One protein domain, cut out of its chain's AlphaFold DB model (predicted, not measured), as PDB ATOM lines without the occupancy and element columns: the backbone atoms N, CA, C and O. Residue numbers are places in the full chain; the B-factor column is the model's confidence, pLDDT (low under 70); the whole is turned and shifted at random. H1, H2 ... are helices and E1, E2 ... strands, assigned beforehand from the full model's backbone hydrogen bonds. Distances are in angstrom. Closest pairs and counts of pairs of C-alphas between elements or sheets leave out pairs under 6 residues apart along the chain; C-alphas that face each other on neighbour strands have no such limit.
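AT A GLANCE: This is residues 4 to 59 and 165 to 199 of the 200 residues of an uncharacterized protein of Amycolatopsis rifamycinica (UniProt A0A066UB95). One helix, H1, has three small antiparallel sheets set round it: the three strands E1, E2 and E3 and the hairpin E5 and E6 near its first residues, and the pair E4 and E7 beside its later part. The sheets are separate pieces rather than one wall, and residues 26 to 31, in the link from E2 to E3, stick out from the rest. The printed part has 91 residues with one named helix and seven named strands, in the order E1 E2 E3 H1 E4 E5 E6 E7; the class is mixed, helices and strands, with under half of the residues in named elements. The whole is only just loose, close to compact, with a radius of gyration of the C-alphas of 14.9 A and spans of 50 by 37 by 21 A.

IN THESE COORDINATES: E1, residues 4 to 8, begins at C-alpha 4 (-32.964, -26.757, -33.610) and is 12.3 A long. E2 is residues 17 to 21, 12.4 A long, and E3 is residues 38 to 40. H1, residues 41 to 56, begins at C-alpha 41 (-39.654, -19.199, -36.387) and is 22.0 A long. After the cut come E4, residues 165 to 169, 13.4 A long, E5, residues 177 to 179, and E6, residues 186 to 188. E7, residues 194 to 198, is 12.7 A long and ends at C-alpha 198 (-48.378, -26.524, -19.972).

HOW THE PARTS SIT: E1, E2 and E3 form a meander, each strand the antiparallel neighbour of the one before, with E1 and E3 as edge strands. E1 and E2 are a hairpin, with N 6 and O 19 2.8 A apart, within hydrogen-bond range. E2 and E3 are a hairpin too, with N 20 and O 39 at 2.8 A. H1 is on this sheet but only grazes it, with its residues 41 to 44; the closest C-alphas of E2 and H1 are those of Ile 19 and Ser 41, 4.8 A. In H1 every O i to N i+4 pair is within hydrogen-bond range. The closest C-alphas of H1 and E7 are those of Val 48 and Val 196, 7.5 A. E4 and E7 are antiparallel at 170 degrees, with N 168 and O 195 at 2.8 A. E5 and E6 are an antiparallel hairpin, with N 178 and O 187 at 2.8 A. The closest C-alphas of H1 and E6 are those of Pro 43 and Phe 187, 6.4 A. Among the pairs that are apart are E3 and E6, and E2 and E7.

THE WHOLE: The two C-alphas farthest apart, those of Thr 28 and Pro 59, are 49.7 A apart. Residues 60 to 164 are not printed, and C-alphas 59 and 165 are 18.9 A apart across the cut. Of the links printed whole, E2 to E3 is long, with 16 residues. The mean pLDDT of the printed part is 80.4; residues 25 to 33, 57 to 59 and 173 to 174 are under 70.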
ATOM      1  N   ASN A   4     -34.110 -27.657 -33.604       74.69
ATOM      2  CA  ASN A   4     -32.964 -26.757 -33.610       74.69
ATOM      3  C   ASN A   4     -33.282 -25.530 -34.461       74.69
ATOM      4  O   ASN A   4     -33.931 -25.656 -35.502       74.69
ATOM      5  N   GLY A   5     -32.808 -24.366 -34.022       79.50
ATOM      6  CA  GLY A   5     -32.831 -23.152 -34.830       79.50
ATOM      7  C   GLY A   5     -31.831 -23.251 -35.981       79.50
ATOM      8  O   GLY A   5     -30.688 -23.662 -35.789       79.50
ATOM      9  N   GLU A   6     -32.264 -22.880 -37.178       82.75
ATOM     10  CA  GLU A   6     -31.453 -22.825 -38.393       82.75
ATOM     11  C   GLU A   6     -31.920 -21.656 -39.266       82.75
ATOM     12  O   GLU A   6     -33.042 -21.179 -39.134       82.75
ATOM     13  N   THR A   7     -31.082 -21.170 -40.175       86.06
ATOM     14  CA  THR A   7     -31.495 -20.174 -41.169       86.06
ATOM     15  C   THR A   7     -31.705 -20.828 -42.523       86.06
ATOM     16  O   THR A   7     -30.820 -21.521 -43.019       86.06
ATOM     17  N   LYS A   8     -32.840 -20.552 -43.166       82.81
ATOM     18  CA  LYS A   8     -33.146 -21.031 -44.515       82.81
ATOM     19  C   LYS A   8     -33.269 -19.868 -45.488       82.81
ATOM     20  O   LYS A   8     -33.835 -18.827 -45.160       82.81
ATOM     21  N   ARG A   9     -32.775 -20.066 -46.709       83.31
ATOM     22  CA  ARG A   9     -32.995 -19.166 -47.845       83.31
ATOM     23  C   ARG A   9     -33.935 -19.845 -48.840       83.31
ATOM     24  O   ARG A   9     -33.630 -20.937 -49.306       83.31
ATOM     25  N   ASP A  10     -35.070 -19.222 -49.158       78.50
ATOM     26  CA  ASP A  10     -36.032 -19.799 -50.116       78.50
ATOM     27  C   ASP A  10     -35.617 -19.553 -51.579       78.50
ATOM     28  O   ASP A  10     -35.858 -20.395 -52.439       78.50
ATOM     29  N   LYS A  11     -34.989 -18.402 -51.863       82.31
ATOM     30  CA  LYS A  11     -34.432 -18.021 -53.176       82.31
ATOM     31  C   LYS A  11     -33.145 -17.211 -52.987       82.31
ATOM     32  O   LYS A  11     -33.078 -16.485 -51.998       82.31
ATOM     33  N   PRO A  12     -32.171 -17.251 -53.917       82.44
ATOM     34  CA  PRO A  12     -30.899 -16.531 -53.783       82.44
ATOM     35  C   PRO A  12     -31.048 -15.042 -53.436       82.44
ATOM     36  O   PRO A  12     -30.293 -14.540 -52.611       82.44
ATOM     37  N   GLU A  13     -32.062 -14.381 -53.998       86.38
ATOM     38  CA  GLU A  13     -32.365 -12.950 -53.826       86.38
ATOM     39  C   GLU A  13     -33.134 -12.612 -52.537       86.38
ATOM     40  O   GLU A  13     -33.300 -11.444 -52.194       86.38
ATOM     41  N   LYS A  14     -33.661 -13.617 -51.827       82.50
ATOM     42  CA  LYS A  14     -34.454 -13.407 -50.612       82.50
ATOM     43  C   LYS A  14     -33.561 -13.428 -49.368       82.50
ATOM     44  O   LYS A  14     -32.583 -14.182 -49.332       82.50
ATOM     45  N   PRO A  15     -33.900 -12.637 -48.332       85.19
ATOM     46  CA  PRO A  15     -33.163 -12.656 -47.076       85.19
ATOM     47  C   PRO A  15     -33.244 -14.038 -46.418       85.19
ATOM     48  O   PRO A  15     -34.185 -14.806 -46.636       85.19
ATOM     49  N   LEU A  16     -32.228 -14.356 -45.614       86.06
ATOM     50  CA  LEU A  16     -32.247 -15.534 -44.751       86.06
ATOM     51  C   LEU A  16     -33.360 -15.373 -43.719       86.06
ATOM     52  O   LEU A  16     -33.465 -14.319 -43.095       86.06
ATOM     53  N   ARG A  17     -34.162 -16.421 -43.524       85.88
ATOM     54  CA  ARG A  17     -35.181 -16.457 -42.473       85.88
ATOM     55  C   ARG A  17     -34.867 -17.532 -41.434       85.88
ATOM     56  O   ARG A  17     -34.438 -18.623 -41.825       85.88
ATOM     57  N   PRO A  18     -35.100 -17.270 -40.140       88.88
ATOM     58  CA  PRO A  18     -34.929 -18.281 -39.115       88.88
ATOM     59  C   PRO A  18     -36.060 -19.317 -39.188       88.88
ATOM     60  O   PRO A  18     -37.234 -18.997 -39.397       88.88
ATOM     61  N   ILE A  19     -35.703 -20.582 -39.025       90.00
ATOM     62  CA  ILE A  19     -36.588 -21.742 -39.027       90.00
ATOM     63  C   ILE A  19     -36.233 -22.654 -37.855       90.00
ATOM     64  O   ILE A  19     -35.098 -22.674 -37.384       90.00
ATOM     65  N   TYR A  20     -37.198 -23.457 -37.432       89.38
ATOM     66  CA  TYR A  20     -36.971 -24.577 -36.532       89.38
ATOM     67  C   TYR A  20     -37.055 -25.874 -37.332       89.38
ATOM     68  O   TYR A  20     -38.029 -26.100 -38.058       89.38
ATOM     69  N   HIS A  21     -36.040 -26.731 -37.218       86.12
ATOM     70  CA  HIS A  21     -35.992 -28.010 -37.924       86.12
ATOM     71  C   HIS A  21     -35.735 -29.186 -36.974       86.12
ATOM     72  O   HIS A  21     -34.953 -29.109 -36.023       86.12
ATOM     73  N   CYS A  22     -36.411 -30.306 -37.242       83.88
ATOM     74  CA  CYS A  22     -36.198 -31.559 -36.529       83.88
ATOM     75  C   CYS A  22     -34.998 -32.291 -37.130       83.88
ATOM     76  O   CYS A  22     -35.144 -33.005 -38.122       83.88
ATOM     77  N   ARG A  23     -33.815 -32.104 -36.542       73.25
ATOM     78  CA  ARG A  23     -32.568 -32.664 -37.076       73.25
ATOM     79  C   ARG A  23     -32.481 -34.167 -36.893       73.25
ATOM     80  O   ARG A  23     -32.682 -34.654 -35.784       73.25
ATOM     81  N   VAL A  24     -32.112 -34.872 -37.966       73.50
ATOM     82  CA  VAL A  24     -31.664 -36.266 -37.878       73.50
ATOM     83  C   VAL A  24     -30.207 -36.280 -37.424       73.50
ATOM     84  O   VAL A  24     -29.376 -35.600 -38.024       73.50
ATOM     85  N   GLN A  25     -29.881 -37.027 -36.370       64.69
ATOM     86  CA  GLN A  25     -28.490 -37.387 -36.075       64.69
ATOM     87  C   GLN A  25     -28.199 -38.809 -36.566       64.69
ATOM     88  O   GLN A  25     -28.847 -39.751 -36.105       64.69
ATOM     89  N   GLY A  26     -27.196 -38.928 -37.444       57.50
ATOM     90  CA  GLY A  26     -26.698 -40.182 -38.023       57.50
ATOM     91  C   GLY A  26     -27.033 -40.322 -39.512       57.50
ATOM     92  O   GLY A  26     -28.197 -40.204 -39.885       57.50
ATOM     93  N   ASP A  27     -26.019 -40.584 -40.346       57.00
ATOM     94  CA  ASP A  27     -26.174 -40.770 -41.802       57.00
ATOM     95  C   ASP A  27     -26.776 -42.140 -42.172       57.00
ATOM     96  O   ASP A  27     -27.421 -42.279 -43.208       57.00
ATOM     97  N   THR A  28     -26.598 -43.153 -41.317       56.66
ATOM     98  CA  THR A  28     -26.980 -44.556 -41.584       56.66
ATOM     99  C   THR A  28     -28.076 -45.102 -40.666       56.66
ATOM    100  O   THR A  28     -28.838 -45.969 -41.080       56.66
ATOM    101  N   GLU A  29     -28.227 -44.569 -39.451       57.12
ATOM    102  CA  GLU A  29     -29.310 -44.911 -38.522       57.12
ATOM    103  C   GLU A  29     -29.941 -43.626 -37.986       57.12
ATOM    104  O   GLU A  29     -29.240 -42.754 -37.469       57.12
ATOM    105  N   ARG A  30     -31.274 -43.514 -38.067       56.72
ATOM    106  CA  ARG A  30     -32.034 -42.393 -37.492       56.72
ATOM    107  C   ARG A  30     -32.017 -42.482 -35.963       56.72
ATOM    108  O   ARG A  30     -32.991 -42.910 -35.353       56.72
ATOM    109  N   LYS A  31     -30.907 -42.095 -35.328       58.53
ATOM    110  CA  LYS A  31     -30.742 -42.209 -33.868       58.53
ATOM    111  C   LYS A  31     -31.540 -41.155 -33.105       58.53
ATOM    112  O   LYS A  31     -31.966 -41.409 -31.981       58.53
ATOM    113  N   ARG A  32     -31.749 -39.967 -33.688       61.97
ATOM    114  CA  ARG A  32     -32.553 -38.877 -33.101       61.97
ATOM    115  C   ARG A  32     -33.222 -38.047 -34.193       61.97
ATOM    116  O   ARG A  32     -32.536 -37.689 -35.138       61.97
ATOM    117  N   GLY A  33     -34.502 -37.702 -34.018       64.88
ATOM    118  CA  GLY A  33     -35.262 -36.789 -34.887       64.88
ATOM    119  C   GLY A  33     -35.788 -37.411 -36.188       64.88
ATOM    120  O   GLY A  33     -35.282 -38.420 -36.667       64.88
ATOM    121  N   CYS A  34     -36.841 -36.815 -36.756       74.25
ATOM    122  CA  CYS A  34     -37.511 -37.335 -37.954       74.25
ATOM    123  C   CYS A  34     -36.985 -36.756 -39.278       74.25
ATOM    124  O   CYS A  34     -37.280 -37.316 -40.329       74.25
ATOM    125  N   GLY A  35     -36.260 -35.629 -39.264       72.69
ATOM    126  CA  GLY A  35     -35.732 -34.973 -40.472       72.69
ATOM    127  C   GLY A  35     -36.760 -34.259 -41.343       72.69
ATOM    128  O   GLY A  35     -36.396 -33.395 -42.129       72.69
ATOM    129  N   GLY A  36     -38.041 -34.609 -41.211       76.88
ATOM    130  CA  GLY A  36     -39.103 -34.140 -42.102       76.88
ATOM    131  C   GLY A  36     -39.879 -32.919 -41.613       76.88
ATOM    132  O   GLY A  36     -40.678 -32.370 -42.367       76.88
ATOM    133  N   VAL A  37     -39.687 -32.486 -40.364       84.44
ATOM    134  CA  VAL A  37     -40.441 -31.359 -39.793       84.44
ATOM    135  C   VAL A  37     -39.593 -30.094 -39.826       84.44
ATOM    136  O   VAL A  37     -38.540 -30.013 -39.192       84.44
ATOM    137  N   THR A  38     -40.082 -29.094 -40.558       85.81
ATOM    138  CA  THR A  38     -39.525 -27.740 -40.609       85.81
ATOM    139  C   THR A  38     -40.648 -26.725 -40.471       85.81
ATOM    140  O   THR A  38     -41.674 -26.845 -41.145       85.81
ATOM    141  N   ILE A  39     -40.442 -25.709 -39.640       87.88
ATOM    142  CA  ILE A  39     -41.420 -24.652 -39.378       87.88
ATOM    143  C   ILE A  39     -40.736 -23.283 -39.324       87.88
ATOM    144  O   ILE A  39     -39.555 -23.186 -38.999       87.88
ATOM    145  N   GLY A  40     -41.450 -22.226 -39.713       88.25
ATOM    146  CA  GLY A  40     -40.939 -20.857 -39.603       88.25
ATOM    147  C   GLY A  40     -40.878 -20.422 -38.141       88.25
ATOM    148  O   GLY A  40     -41.798 -20.738 -37.393       88.25
ATOM    149  N   SER A  41     -39.817 -19.714 -37.756       88.62
ATOM    150  CA  SER A  41     -39.654 -19.199 -36.387       88.62
ATOM    151  C   SER A  41     -40.691 -18.130 -36.046       88.62
ATOM    152  O   SER A  41     -41.482 -18.346 -35.140       88.62
ATOM    153  N   GLU A  42     -40.760 -17.056 -36.837       88.19
ATOM    154  CA  GLU A  42     -41.671 -15.920 -36.619       88.19
ATOM    155  C   GLU A  42     -43.130 -16.336 -36.345       88.19
ATOM    156  O   GLU A  42     -43.646 -15.987 -35.287       88.19
ATOM    157  N   PRO A  43     -43.809 -17.121 -37.212       90.06
ATOM    158  CA  PRO A  43     -45.201 -17.487 -36.954       90.06
ATOM    159  C   PRO A  43     -45.372 -18.459 -35.781       90.06
ATOM    160  O   PRO A  43     -46.410 -18.442 -35.127       90.06
ATOM    161  N   LEU A  44     -44.374 -19.310 -35.506       89.88
ATOM    162  CA  LEU A  44     -44.424 -20.211 -34.355       89.88
ATOM    163  C   LEU A  44     -44.305 -19.425 -33.048       89.88
ATOM    164  O   LEU A  44     -45.056 -19.681 -32.115       89.88
ATOM    165  N   GLU A  45     -43.357 -18.495 -32.979       90.00
ATOM    166  CA  GLU A  45     -43.125 -17.662 -31.802       90.00
ATOM    167  C   GLU A  45     -44.335 -16.772 -31.515       90.00
ATOM    168  O   GLU A  45     -44.796 -16.741 -30.379       90.00
ATOM    169  N   ASP A  46     -44.908 -16.138 -32.541       90.69
ATOM    170  CA  ASP A  46     -46.131 -15.338 -32.415       90.69
ATOM    171  C   ASP A  46     -47.303 -16.160 -31.854       90.69
ATOM    172  O   ASP A  46     -47.940 -15.751 -30.881       90.69
ATOM    173  N   PHE A  47     -47.531 -17.362 -32.395       90.81
ATOM    174  CA  PHE A  47     -48.588 -18.253 -31.918       90.81
ATOM    175  C   PHE A  47     -48.365 -18.696 -30.466       90.81
ATOM    176  O   PHE A  47     -49.268 -18.593 -29.636       90.81
ATOM    177  N   VAL A  48     -47.153 -19.149 -30.131       90.19
ATOM    178  CA  VAL A  48     -46.816 -19.613 -28.775       90.19
ATOM    179  C   VAL A  48     -46.940 -18.480 -27.758       90.19
ATOM    180  O   VAL A  48     -47.482 -18.697 -26.675       90.19
ATOM    181  N   LEU A  49     -46.485 -17.271 -28.100       89.12
ATOM    182  CA  LEU A  49     -46.626 -16.094 -27.241       89.12
ATOM    183  C   LEU A  49     -48.088 -15.697 -27.052       89.12
ATOM    184  O   LEU A  49     -48.494 -15.366 -25.942       89.12
ATOM    185  N   SER A  50     -48.894 -15.781 -28.106       87.62
ATOM    186  CA  SER A  50     -50.330 -15.515 -28.023       87.62
ATOM    187  C   SER A  50     -51.026 -16.493 -27.075       87.62
ATOM    188  O   SER A  50     -51.784 -16.076 -26.198       87.62
ATOM    189  N   CYS A  51     -50.706 -17.787 -27.175       87.25
ATOM    190  CA  CYS A  51     -51.189 -18.801 -26.239       87.25
ATOM    191  C   CYS A  51     -50.712 -18.544 -24.802       87.25
ATOM    192  O   CYS A  51     -51.483 -18.727 -23.861       87.25
ATOM    193  N   LEU A  52     -49.456 -18.122 -24.630       84.62
ATOM    194  CA  LEU A  52     -48.880 -17.800 -23.327       84.62
ATOM    195  C   LEU A  52     -49.630 -16.638 -22.667       84.62
ATOM    196  O   LEU A  52     -50.055 -16.773 -21.524       84.62
ATOM    197  N   PHE A  53     -49.840 -15.531 -23.383       82.69
ATOM    198  CA  PHE A  53     -50.566 -14.376 -22.851       82.69
ATOM    199  C   PHE A  53     -52.026 -14.705 -22.549       82.69
ATOM    200  O   PHE A  53     -52.493 -14.401 -21.459       82.69
ATOM    201  N   PHE A  54     -52.711 -15.426 -23.440       81.75
ATOM    202  CA  PHE A  54     -54.075 -15.889 -23.178       81.75
ATOM    203  C   PHE A  54     -54.163 -16.728 -21.892       81.75
ATOM    204  O   PHE A  54     -55.088 -16.586 -21.090       81.75
ATOM    205  N   ARG A  55     -53.174 -17.599 -21.663       74.31
ATOM    206  CA  ARG A  55     -53.116 -18.442 -20.466       74.31
ATOM    207  C   ARG A  55     -52.785 -17.647 -19.201       74.31
ATOM    208  O   ARG A  55     -53.338 -17.979 -18.154       74.31
ATOM    209  N   LEU A  56     -51.913 -16.643 -19.300       71.06
ATOM    210  CA  LEU A  56     -51.556 -15.720 -18.213       71.06
ATOM    211  C   LEU A  56     -52.740 -14.840 -17.795       71.06
ATOM    212  O   LEU A  56     -52.921 -14.608 -16.605       71.06
ATOM    213  N   ASP A  57     -53.574 -14.424 -18.750       67.00
ATOM    214  CA  ASP A  57     -54.805 -13.670 -18.482       67.00
ATOM    215  C   ASP A  57     -55.903 -14.547 -17.835       67.00
ATOM    216  O   ASP A  57     -56.889 -14.038 -17.303       67.00
ATOM    217  N   THR A  58     -55.743 -15.879 -17.841       66.38
ATOM    218  CA  THR A  58     -56.698 -16.814 -17.232       66.38
ATOM    219  C   THR A  58     -56.385 -17.030 -15.735       66.38
ATOM    220  O   THR A  58     -55.268 -17.437 -15.399       66.38
ATOM    221  N   PRO A  59     -57.362 -16.884 -14.814       55.88
ATOM    222  CA  PRO A  59     -57.140 -16.887 -13.356       55.88
ATOM    223  C   PRO A  59     -56.573 -18.192 -12.764       55.88
ATOM    224  O   PRO A  59     -56.116 -18.205 -11.623       55.88
ATOM    225  N   ASP A 165     -44.255 -26.802 -20.386       84.25
ATOM    226  CA  ASP A 165     -43.524 -28.069 -20.236       84.25
ATOM    227  C   ASP A 165     -42.819 -28.417 -21.550       84.25
ATOM    228  O   ASP A 165     -41.611 -28.643 -21.614       84.25
ATOM    229  N   LYS A 166     -43.590 -28.430 -22.642       87.25
ATOM    230  CA  LYS A 166     -43.079 -28.726 -23.982       87.25
ATOM    231  C   LYS A 166     -44.013 -28.219 -25.065       87.25
ATOM    232  O   LYS A 166     -45.229 -28.199 -24.909       87.25
ATOM    233  N   ILE A 167     -43.429 -27.919 -26.217       89.44
ATOM    234  CA  ILE A 167     -44.154 -27.570 -27.436       89.44
ATOM    235  C   ILE A 167     -44.006 -28.742 -28.404       89.44
ATOM    236  O   ILE A 167     -42.892 -29.124 -28.772       89.44
ATOM    237  N   ILE A 168     -45.124 -29.349 -28.785       88.50
ATOM    238  CA  ILE A 168     -45.173 -30.470 -29.719       88.50
ATOM    239  C   ILE A 168     -45.593 -29.933 -31.078       88.50
ATOM    240  O   ILE A 168     -46.643 -29.316 -31.220       88.50
ATOM    241  N   ILE A 169     -44.768 -30.198 -32.090       88.75
ATOM    242  CA  ILE A 169     -45.063 -29.829 -33.473       88.75
ATOM    243  C   ILE A 169     -45.339 -31.097 -34.260       88.75
ATOM    244  O   ILE A 169     -44.446 -31.922 -34.477       88.75
ATOM    245  N   GLN A 170     -46.583 -31.243 -34.693       87.06
ATOM    246  CA  GLN A 170     -47.028 -32.371 -35.492       87.06
ATOM    247  C   GLN A 170     -46.639 -32.182 -36.969       87.06
ATOM    248  O   GLN A 170     -46.534 -31.048 -37.464       87.06
ATOM    249  N   PRO A 171     -46.395 -33.271 -37.720       82.56
ATOM    250  CA  PRO A 171     -46.322 -33.199 -39.172       82.56
ATOM    251  C   PRO A 171     -47.676 -32.748 -39.727       82.56
ATOM    252  O   PRO A 171     -48.713 -32.955 -39.113       82.56
ATOM    253  N   GLY A 172     -47.682 -32.131 -40.898       74.75
ATOM    254  CA  GLY A 172     -48.933 -31.699 -41.501       74.75
ATOM    255  C   GLY A 172     -48.756 -31.337 -42.956       74.75
ATOM    256  O   GLY A 172     -47.672 -30.921 -43.379       74.75
ATOM    257  N   GLY A 173     -49.827 -31.564 -43.709       66.38
ATOM    258  CA  GLY A 173     -49.869 -31.384 -45.158       66.38
ATOM    259  C   GLY A 173     -50.319 -29.988 -45.589       66.38
ATOM    260  O   GLY A 173     -49.957 -29.551 -46.679       66.38
ATOM    261  N   GLY A 174     -51.065 -29.275 -44.738       69.25
ATOM    262  CA  GLY A 174     -51.616 -27.951 -45.021       69.25
ATOM    263  C   GLY A 174     -50.686 -26.797 -44.638       69.25
ATOM    264  O   GLY A 174     -49.880 -26.894 -43.712       69.25
ATOM    265  N   LYS A 175     -50.798 -25.686 -45.377       72.81
ATOM    266  CA  LYS A 175     -50.222 -24.379 -45.019       72.81
ATOM    267  C   LYS A 175     -51.261 -23.275 -45.277       72.81
ATOM    268  O   LYS A 175     -51.134 -22.544 -46.273       72.81
ATOM    269  N   PRO A 176     -52.321 -23.187 -44.453       84.56
ATOM    270  CA  PRO A 176     -53.251 -22.070 -44.517       84.56
ATOM    271  C   PRO A 176     -52.518 -20.753 -44.232       84.56
ATOM    272  O   PRO A 176     -51.339 -20.726 -43.856       84.56
ATOM    273  N   TYR A 177     -53.194 -19.644 -44.514       84.50
ATOM    274  CA  TYR A 177     -52.704 -18.345 -44.079       84.50
ATOM    275  C   TYR A 177     -53.024 -18.173 -42.598       84.50
ATOM    276  O   TYR A 177     -54.166 -18.351 -42.189       84.50
ATOM    277  N   TYR A 178     -52.000 -17.826 -41.831       84.19
ATOM    278  CA  TYR A 178     -52.088 -17.426 -40.442       84.19
ATOM    279  C   TYR A 178     -51.850 -15.923 -40.355       84.19
ATOM    280  O   TYR A 178     -50.874 -15.400 -40.912       84.19
ATOM    281  N   GLU A 179     -52.766 -15.248 -39.677       85.69
ATOM    282  CA  GLU A 179     -52.636 -13.850 -39.296       85.69
ATOM    283  C   GLU A 179     -51.975 -13.819 -37.930       85.69
ATOM    284  O   GLU A 179     -52.518 -14.361 -36.965       85.69
ATOM    285  N   CYS A 180     -50.776 -13.246 -37.875       83.62
ATOM    286  CA  CYS A 180     -50.094 -13.079 -36.607       83.62
ATOM    287  C   CYS A 180     -50.880 -12.119 -35.712       83.62
ATOM    288  O   CYS A 180     -51.434 -11.125 -36.177       83.62
ATOM    289  N   GLN A 181     -50.937 -12.436 -34.423       78.88
ATOM    290  CA  GLN A 181     -51.686 -11.637 -33.452       78.88
ATOM    291  C   GLN A 181     -50.826 -10.530 -32.840       78.88
ATOM    292  O   GLN A 181     -51.356  -9.505 -32.413       78.88
ATOM    293  N   LEU A 182     -49.504 -10.727 -32.780       76.75
ATOM    294  CA  LEU A 182     -48.559  -9.769 -32.200       76.75
ATOM    295  C   LEU A 182     -47.785  -8.998 -33.272       76.75
ATOM    296  O   LEU A 182     -47.254  -7.925 -32.992       76.75
ATOM    297  N   SER A 183     -47.727  -9.518 -34.500       74.31
ATOM    298  CA  SER A 183     -47.179  -8.809 -35.657       74.31
ATOM    299  C   SER A 183     -48.236  -8.632 -36.745       74.31
ATOM    300  O   SER A 183     -48.981  -9.557 -37.034       74.31
ATOM    301  N   ASP A 184     -48.271  -7.473 -37.409       78.00
ATOM    302  CA  ASP A 184     -49.196  -7.180 -38.526       78.00
ATOM    303  C   ASP A 184     -48.770  -7.881 -39.840       78.00
ATOM    304  O   ASP A 184     -48.780  -7.331 -40.943       78.00
ATOM    305  N   ARG A 185     -48.258  -9.108 -39.717       83.06
ATOM    306  CA  ARG A 185     -47.705  -9.911 -40.807       83.06
ATOM    307  C   ARG A 185     -48.551 -11.158 -41.017       83.06
ATOM    308  O   ARG A 185     -49.124 -11.732 -40.097       83.06
ATOM    309  N   ARG A 186     -48.581 -11.615 -42.266       84.81
ATOM    310  CA  ARG A 186     -49.272 -12.842 -42.673       84.81
ATOM    311  C   ARG A 186     -48.269 -13.902 -43.092       84.81
ATOM    312  O   ARG A 186     -47.450 -13.670 -43.984       84.81
ATOM    313  N   PHE A 187     -48.377 -15.091 -42.505       84.88
ATOM    314  CA  PHE A 187     -47.506 -16.223 -42.813       84.88
ATOM    315  C   PHE A 187     -48.291 -17.442 -43.276       84.88
ATOM    316  O   PHE A 187     -49.481 -17.593 -43.035       84.88
ATOM    317  N   ARG A 188     -47.594 -18.347 -43.961       83.88
ATOM    318  CA  ARG A 188     -48.095 -19.686 -44.277       83.88
ATOM    319  C   ARG A 188     -47.773 -20.605 -43.101       83.88
ATOM    320  O   ARG A 188     -46.655 -21.121 -43.024       83.88
ATOM    321  N   PHE A 189     -48.720 -20.759 -42.186       85.81
ATOM    322  CA  PHE A 189     -48.562 -21.486 -40.929       85.81
ATOM    323  C   PHE A 189     -49.893 -22.125 -40.540       85.81
ATOM    324  O   PHE A 189     -50.952 -21.588 -40.841       85.81
ATOM    325  N   ASP A 190     -49.815 -23.298 -39.928       87.50
ATOM    326  CA  ASP A 190     -50.968 -24.083 -39.505       87.50
ATOM    327  C   ASP A 190     -50.924 -24.217 -37.974       87.50
ATOM    328  O   ASP A 190     -50.105 -24.996 -37.468       87.50
ATOM    329  N   PRO A 191     -51.734 -23.430 -37.242       85.56
ATOM    330  CA  PRO A 191     -51.743 -23.438 -35.783       85.56
ATOM    331  C   PRO A 191     -52.157 -24.781 -35.181       85.56
ATOM    332  O   PRO A 191     -51.653 -25.150 -34.125       85.56
ATOM    333  N   GLU A 192     -53.020 -25.545 -35.861       87.06
ATOM    334  CA  GLU A 192     -53.568 -26.810 -35.341       87.06
ATOM    335  C   GLU A 192     -52.493 -27.887 -35.156       87.06
ATOM    336  O   GLU A 192     -52.653 -28.831 -34.385       87.06
ATOM    337  N   ARG A 193     -51.351 -27.734 -35.829       88.25
ATOM    338  CA  ARG A 193     -50.208 -28.643 -35.699       88.25
ATOM    339  C   ARG A 193     -49.345 -28.367 -34.475       88.25
ATOM    340  O   ARG A 193     -48.421 -29.144 -34.220       88.25
ATOM    341  N   VAL A 194     -49.561 -27.252 -33.783       89.75
ATOM    342  CA  VAL A 194     -48.764 -26.841 -32.628       89.75
ATOM    343  C   VAL A 194     -49.574 -27.075 -31.361       89.75
ATOM    344  O   VAL A 194     -50.539 -26.379 -31.076       89.75
ATOM    345  N   GLU A 195     -49.142 -28.052 -30.571       90.19
ATOM    346  CA  GLU A 195     -49.722 -28.364 -29.268       90.19
ATOM    347  C   GLU A 195     -48.769 -27.875 -28.172       90.19
ATOM    348  O   GLU A 195     -47.640 -28.358 -28.044       90.19
ATOM    349  N   VAL A 196     -49.220 -26.912 -27.368       88.81
ATOM    350  CA  VAL A 196     -48.468 -26.419 -26.207       88.81
ATOM    351  C   VAL A 196     -48.904 -27.203 -24.974       88.81
ATOM    352  O   VAL A 196     -50.052 -27.108 -24.541       88.81
ATOM    353  N   LYS A 197     -47.988 -27.990 -24.404       87.75
ATOM    354  CA  LYS A 197     -48.193 -28.644 -23.110       87.75
ATOM    355  C   LYS A 197     -47.712 -27.718 -22.010       87.75
ATOM    356  O   LYS A 197     -46.545 -27.324 -21.983       87.75
ATOM    357  N   TRP A 198     -48.619 -27.403 -21.106       82.94
ATOM    358  CA  TRP A 198     -48.378 -26.524 -19.972       82.94
ATOM    359  C   TRP A 198     -47.864 -27.319 -18.775       82.94
ATOM    360  O   TRP A 198     -48.199 -28.498 -18.629       82.94
ATOM    361  N   LYS A 199     -47.059 -26.677 -17.929       73.31
ATOM    362  CA  LYS A 199     -46.710 -27.240 -16.623       73.31
ATOM    363  C   LYS A 199     -47.946 -27.204 -15.721       73.31
ATOM    364  O   LYS A 199     -48.722 -26.249 -15.770       73.31
TER     365      LYS A 199